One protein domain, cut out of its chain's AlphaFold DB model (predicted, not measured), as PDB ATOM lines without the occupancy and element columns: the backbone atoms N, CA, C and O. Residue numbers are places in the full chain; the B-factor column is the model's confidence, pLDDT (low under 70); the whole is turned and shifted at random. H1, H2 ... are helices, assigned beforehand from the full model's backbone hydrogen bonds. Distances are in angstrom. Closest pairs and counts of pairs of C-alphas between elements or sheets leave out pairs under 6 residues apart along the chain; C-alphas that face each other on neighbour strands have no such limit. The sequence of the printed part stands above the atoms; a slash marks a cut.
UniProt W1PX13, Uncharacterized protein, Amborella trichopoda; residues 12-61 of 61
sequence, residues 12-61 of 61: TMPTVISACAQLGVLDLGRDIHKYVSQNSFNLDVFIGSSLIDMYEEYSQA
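AT A GLANCE: This is residues 12 to 61 of the 61 residues of an uncharacterized protein of Amborella trichopoda (UniProt W1PX13). Three helices stand side by side in a small up-and-down bundle, their centres making a triangle, with each helix running against the one before it. H1 and H3 run the same way, and H2 runs back between them in the chain, a hairpin with each. The printed part has 50 residues with three named helices, H1, H2 and H3 in that order, and no named strand; the class is all helix. It is compact, with a radius of gyration of the C-alphas of 9.8 A, and its outline is elongated, spanning 29 by 18 by 17 A.

IN THESE COORDINATES: H1 covers residues 12 to 22 and begins with the C-alpha of Thr 12 at (108.991, 146.740, 152.019); it is 15.9 A from first to last C-alpha. H2 covers residues 26 to 38, 18.3 A long, and its first C-alpha, Leu 26, is at (127.689, 146.493, 150.194). H3, the longest helix with 15 residues, covers residues 45 to 59 over 21.1 A and ends with the C-alpha of Ser 59 at (130.879, 155.902, 146.433).

HOW THE PARTS SIT: H1 and H2 touch, opposite ways at a shallow tilt of 22 degrees; their closest C-alphas are those of Cys 20 and Gly 29, 6.5 A apart. H1 and H3 touch, the same way at a shallow tilt of 12 degrees, with 18 pairs of C-alphas within 8 A; the closest are those of Ala 21 and Met 54, 4.5 A apart. H2 and H3 touch, opposite ways at a shallow tilt of 24 degrees, with the C-alphas of His 33 and Leu 51 closest at 7.2 A. In H1, H2 and H3 every O i to N i+4 pair is within hydrogen-bond range.

THE WHOLE: The two C-alphas farthest apart are those of Ser 40 and Ala 61, at 29.6 A. The printed part has no cut and ends at Ala 61, the chain's last residue. The link from H1 to H2 is tight, with 3 residues, and the link from H2 to H3 is short, with 6. The mean pLDDT of the printed part is 80.0, and residues 42 to 43 and 57 to 61 are under 70.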
ATOM      1  N   THR A  12     107.993 147.289 151.094       82.50
ATOM      2  CA  THR A  12     108.991 146.740 152.019       82.50
ATOM      3  C   THR A  12     110.409 146.880 151.465       82.50
ATOM      4  O   THR A  12     111.337 147.216 152.202       82.50
ATOM      5  N   MET A  13     110.589 146.643 150.162       83.44
ATOM      6  CA  MET A  13     111.910 146.650 149.522       83.44
ATOM      7  C   MET A  13     112.654 147.993 149.646       83.44
ATOM      8  O   MET A  13     113.817 147.957 150.050       83.44
ATOM      9  N   PRO A  14     112.036 149.169 149.402       83.56
ATOM     10  CA  PRO A  14     112.691 150.464 149.603       83.56
ATOM     11  C   PRO A  14     113.189 150.677 151.039       83.56
ATOM     12  O   PRO A  14     114.306 151.147 151.248       83.56
ATOM     13  N   THR A  15     112.398 150.282 152.045       85.31
ATOM     14  CA  THR A  15     112.790 150.401 153.460       85.31
ATOM     15  C   THR A  15     113.994 149.524 153.786       85.31
ATOM     16  O   THR A  15     114.916 149.970 154.469       85.31
ATOM     17  N   VAL A  16     114.015 148.291 153.271       84.62
ATOM     18  CA  VAL A  16     115.153 147.380 153.440       84.62
ATOM     19  C   VAL A  16     116.401 147.954 152.772       84.62
ATOM     20  O   VAL A  16     117.450 148.004 153.408       84.62
ATOM     21  N   ILE A  17     116.289 148.443 151.533       84.62
ATOM     22  CA  ILE A  17     117.415 149.034 150.795       84.62
ATOM     23  C   ILE A  17     117.990 150.241 151.548       84.62
ATOM     24  O   ILE A  17     119.201 150.303 151.755       84.62
ATOM     25  N   SER A  18     117.137 151.151 152.027       83.44
ATOM     26  CA  SER A  18     117.570 152.333 152.784       83.44
ATOM     27  C   SER A  18     118.281 151.965 154.092       83.44
ATOM     28  O   SER A  18     119.313 152.548 154.422       83.44
ATOM     29  N   ALA A  19     117.791 150.957 154.819       84.44
ATOM     30  CA  ALA A  19     118.468 150.474 156.022       84.44
ATOM     31  C   ALA A  19     119.849 149.871 155.702       84.44
ATOM     32  O   ALA A  19     120.796 150.056 156.463       84.44
ATOM     33  N   CYS A  20     119.988 149.174 154.571       82.94
ATOM     34  CA  CYS A  20     121.263 148.591 154.146       82.94
ATOM     35  C   CYS A  20     122.277 149.657 153.715       82.94
ATOM     36  O   CYS A  20     123.459 149.514 154.031       82.94
ATOM     37  N   ALA A  21     121.808 150.720 153.053       81.50
ATOM     38  CA  ALA A  21     122.612 151.891 152.709       81.50
ATOM     39  C   ALA A  21     123.220 152.530 153.967       81.50
ATOM     40  O   ALA A  21     124.439 152.619 154.079       81.50
ATOM     41  N   GLN A  22     122.383 152.820 154.972       81.81
ATOM     42  CA  GLN A  22     122.814 153.429 156.241       81.81
ATOM     43  C   GLN A  22     123.808 152.565 157.029       81.81
ATOM     44  O   GLN A  22     124.627 153.082 157.786       81.81
ATOM     45  N   LEU A  23     123.729 151.239 156.887       81.25
ATOM     46  CA  LEU A  23     124.658 150.307 157.526       81.25
ATOM     47  C   LEU A  23     125.973 150.144 156.742       81.25
ATOM     48  O   LEU A  23     126.890 149.495 157.244       81.25
ATOM     49  N   GLY A  24     126.077 150.695 155.526       77.56
ATOM     50  CA  GLY A  24     127.269 150.606 154.676       77.56
ATOM     51  C   GLY A  24     127.588 149.187 154.192       77.56
ATOM     52  O   GLY A  24     128.730 148.887 153.841       77.56
ATOM     53  N   VAL A  25     126.606 148.277 154.197       80.12
ATOM     54  CA  VAL A  25     126.831 146.853 153.900       80.12
ATOM     55  C   VAL A  25     126.635 146.586 152.410       80.12
ATOM     56  O   VAL A  25     125.546 146.244 151.948       80.12
ATOM     57  N   LEU A  26     127.717 146.704 151.643       77.06
ATOM     58  CA  LEU A  26     127.689 146.493 150.194       77.06
ATOM     59  C   LEU A  26     127.255 145.108 149.741       77.06
ATOM     60  O   LEU A  26     126.571 144.981 148.723       77.06
ATOM     61  N   ASP A  27     127.723 144.074 150.436       82.81
ATOM     62  CA  ASP A  27     127.444 142.695 150.044       82.81
ATOM     63  C   ASP A  27     125.931 142.450 150.065       82.81
ATOM     64  O   ASP A  27     125.362 141.911 149.116       82.81
ATOM     65  N   LEU A  28     125.264 143.003 151.082       81.88
ATOM     66  CA  LEU A  28     123.815 142.986 151.214       81.88
ATOM     67  C   LEU A  28     123.132 143.806 150.111       81.88
ATOM     68  O   LEU A  28     122.156 143.349 149.523       81.88
ATOM     69  N   GLY A  29     123.675 144.972 149.760       82.38
ATOM     70  CA  GLY A  29     123.177 145.775 148.642       82.38
ATOM     71  C   GLY A  29     123.218 145.051 147.293       82.38
ATOM     72  O   GLY A  29     122.272 145.125 146.504       82.38
ATOM     73  N   ARG A  30     124.285 144.286 147.031       85.00
ATOM     74  CA  ARG A  30     124.414 143.457 145.822       85.00
ATOM     75  C   ARG A  30     123.398 142.315 145.806       85.00
ATOM     76  O   ARG A  30     122.793 142.059 144.760       85.00
ATOM     77  N   ASP A  31     123.198 141.655 146.941       86.69
ATOM     78  CA  ASP A  31     122.197 140.594 147.074       86.69
ATOM     79  C   ASP A  31     120.774 141.139 146.885       86.69
ATOM     80  O   ASP A  31     119.967 140.527 146.178       86.69
ATOM     81  N   ILE A  32     120.484 142.330 147.418       85.38
ATOM     82  CA  ILE A  32     119.195 143.004 147.234       85.38
ATOM     83  C   ILE A  32     118.979 143.410 145.775       85.38
ATOM     84  O   ILE A  32     117.909 143.143 145.232       85.38
ATOM     85  N   HIS A  33     119.977 143.985 145.103       86.19
ATOM     86  CA  HIS A  33     119.885 144.295 143.672       86.19
ATOM     87  C   HIS A  33     119.556 143.029 142.866       86.19
ATOM     88  O   HIS A  33     118.622 143.017 142.058       86.19
ATOM     89  N   LYS A  34     120.257 141.920 143.128       87.00
ATOM     90  CA  LYS A  34     119.976 140.639 142.469       87.00
ATOM     91  C   LYS A  34     118.546 140.164 142.739       87.00
ATOM     92  O   LYS A  34     117.868 139.749 141.801       87.00
ATOM     93  N   TYR A  35     118.069 140.278 143.977       85.69
ATOM     94  CA  TYR A  35     116.695 139.938 144.340       85.69
ATOM     95  C   TYR A  35     115.665 140.813 143.604       85.69
ATOM     96  O   TYR A  35     114.710 140.284 143.031       85.69
ATOM     97  N   VAL A  36     115.872 142.132 143.552       84.62
ATOM     98  CA  VAL A  36     115.007 143.087 142.835       84.62
ATOM     99  C   VAL A  36     114.933 142.752 141.346       84.62
ATOM    100  O   VAL A  36     113.844 142.719 140.772       84.62
ATOM    101  N   SER A  37     116.079 142.450 140.732       84.56
ATOM    102  CA  SER A  37     116.173 142.092 139.315       84.56
ATOM    103  C   SER A  37     115.489 140.756 138.999       84.56
ATOM    104  O   SER A  37     114.855 140.623 137.956       84.56
ATOM    105  N   GLN A  38     115.571 139.775 139.902       86.19
ATOM    106  CA  GLN A  38     114.960 138.454 139.714       86.19
ATOM    107  C   GLN A  38     113.442 138.439 139.936       86.19
ATOM    108  O   GLN A  38     112.759 137.588 139.373       86.19
ATOM    109  N   ASN A  39     112.915 139.366 140.740       81.88
ATOM    110  CA  ASN A  39     111.494 139.434 141.093       81.88
ATOM    111  C   ASN A  39     110.735 140.540 140.336       81.88
ATOM    112  O   ASN A  39     109.626 140.901 140.721       81.88
ATOM    113  N   SER A  40     111.315 141.084 139.258       78.62
ATOM    114  CA  SER A  40     110.711 142.137 138.423       78.62
ATOM    115  C   SER A  40     110.392 143.448 139.162       78.62
ATOM    116  O   SER A  40     109.624 144.274 138.669       78.62
ATOM    117  N   PHE A  41     111.007 143.676 140.325       74.69
ATOM    118  CA  PHE A  41     110.882 144.922 141.090       74.69
ATOM    119  C   PHE A  41     111.643 146.086 140.444       74.69
ATOM    120  O   PHE A  41     111.442 147.238 140.806       74.69
ATOM    121  N   ASN A  42     112.493 145.806 139.453       65.31
ATOM    122  CA  ASN A  42     113.256 146.799 138.696       65.31
ATOM    123  C   ASN A  42     112.396 147.776 137.866       65.31
ATOM    124  O   ASN A  42     112.944 148.687 137.255       65.31
ATOM    125  N   LEU A  43     111.079 147.561 137.788       66.81
ATOM    126  CA  LEU A  43     110.131 148.489 137.161       66.81
ATOM    127  C   LEU A  43     109.575 149.521 138.153       66.81
ATOM    128  O   LEU A  43     108.929 150.481 137.733       66.81
ATOM    129  N   ASP A  44     109.810 149.331 139.452       81.75
ATOM    130  CA  ASP A  44     109.372 150.255 140.486       81.75
ATOM    131  C   ASP A  44     110.398 151.384 140.661       81.75
ATOM    132  O   ASP A  44     111.559 151.164 141.019       81.75
ATOM    133  N   VAL A  45     109.954 152.612 140.393       82.00
ATOM    134  CA  VAL A  45     110.792 153.815 140.465       82.00
ATOM    135  C   VAL A  45     111.311 154.080 141.880       82.00
ATOM    136  O   VAL A  45     112.432 154.566 142.025       82.00
ATOM    137  N   PHE A  46     110.549 153.732 142.921       83.62
ATOM    138  CA  PHE A  46     110.973 153.930 144.305       83.62
ATOM    139  C   PHE A  46     112.095 152.961 144.662       83.62
ATOM    140  O   PHE A  46     113.100 153.377 145.233       83.62
ATOM    141  N   ILE A  47     111.973 151.695 144.256       83.50
ATOM    142  CA  ILE A  47     113.026 150.689 144.462       83.50
ATOM    143  C   ILE A  47     114.291 151.065 143.687       83.50
ATOM    144  O   ILE A  47     115.394 150.978 144.229       83.50
ATOM    145  N   GLY A  48     114.140 151.518 142.440       83.81
ATOM    146  CA  GLY A  48     115.253 152.013 141.631       83.81
ATOM    147  C   GLY A  48     115.968 153.197 142.284       83.81
ATOM    148  O   GLY A  48     117.192 153.176 142.391       83.81
ATOM    149  N   SER A  49     115.213 154.184 142.778       85.94
ATOM    150  CA  SER A  49     115.770 155.345 143.486       85.94
ATOM    151  C   SER A  49     116.524 154.924 144.744       85.94
ATOM    152  O   SER A  49     117.670 155.318 144.918       85.94
ATOM    153  N   SER A  50     115.945 154.051 145.574       85.31
ATOM    154  CA  SER A  50     116.616 153.583 146.791       85.31
ATOM    155  C   SER A  50     117.905 152.808 146.497       85.31
ATOM    156  O   SER A  50     118.859 152.903 147.265       85.31
ATOM    157  N   LEU A  51     117.963 152.041 145.399       82.75
ATOM    158  CA  LEU A  51     119.201 151.370 144.985       82.75
ATOM    159  C   LEU A  51     120.270 152.375 144.546       82.75
ATOM    160  O   LEU A  51     121.436 152.174 144.873       82.75
ATOM    161  N   ILE A  52     119.890 153.432 143.822       85.12
ATOM    162  CA  ILE A  52     120.813 154.508 143.431       85.12
ATOM    163  C   ILE A  52     121.380 155.175 144.685       85.12
ATOM    164  O   ILE A  52     122.599 155.196 144.823       85.12
ATOM    165  N   ASP A  53     120.525 155.588 145.624       84.12
ATOM    166  CA  ASP A  53     120.946 156.215 146.886       84.12
ATOM    167  C   ASP A  53     121.936 155.315 147.654       84.12
ATOM    168  O   ASP A  53     122.982 155.766 148.118       84.12
ATOM    169  N   MET A  54     121.663 154.005 147.715       84.75
ATOM    170  CA  MET A  54     122.545 153.022 148.356       84.75
ATOM    171  C   MET A  54     123.927 152.928 147.689       84.75
ATOM    172  O   MET A  54     124.942 152.802 148.378       84.75
ATOM    173  N   TYR A  55     123.989 152.955 146.355       80.69
ATOM    174  CA  TYR A  55     125.264 152.931 145.633       80.69
ATOM    175  C   TYR A  55     125.991 154.283 145.677       80.69
ATOM    176  O   TYR A  55     127.225 154.297 145.688       80.69
ATOM    177  N   GLU A  56     125.262 155.401 145.725       79.69
ATOM    178  CA  GLU A  56     125.830 156.744 145.875       79.69
ATOM    179  C   GLU A  56     126.488 156.930 147.245       79.69
ATOM    180  O   GLU A  56     127.638 157.374 147.303       79.69
ATOM    181  N   GLU A  57     125.826 156.518 148.333       69.94
ATOM    182  CA  GLU A  57     126.403 156.585 149.682       69.94
ATOM    183  C   GLU A  57     127.684 155.750 149.806       69.94
ATOM    184  O   GLU A  57     128.633 156.171 150.468       69.94
ATOM    185  N   TYR A  58     127.774 154.614 149.108       65.50
ATOM    186  CA  TYR A  58     129.007 153.830 149.092       65.50
ATOM    187  C   TYR A  58     130.144 154.494 148.304       65.50
ATOM    188  O   TYR A  58     131.308 154.352 148.664       65.50
ATOM    189  N   SER A  59     129.842 155.225 147.226       61.72
ATOM    190  CA  SER A  59     130.879 155.902 146.433       61.72
ATOM    191  C   SER A  59     131.512 157.101 147.154       61.72
ATOM    192  O   SER A  59     132.517 157.625 146.669       61.72
ATOM    193  N   GLN A  60     130.912 157.571 148.250       53.91
ATOM    194  CA  GLN A  60     131.406 158.685 149.068       53.91
ATOM    195  C   GLN A  60     132.161 158.220 150.336       53.91
ATOM    196  O   GLN A  60     132.620 159.080 151.092       53.91
ATOM    197  N   ALA A  61     132.304 156.907 150.571       48.28
ATOM    198  CA  ALA A  61     133.032 156.311 151.703       48.28
ATOM    199  C   ALA A  61     134.443 155.835 151.311       48.28
ATOM    200  O   ALA A  61     135.356 155.967 152.161       48.28
TER     201      ALA A  61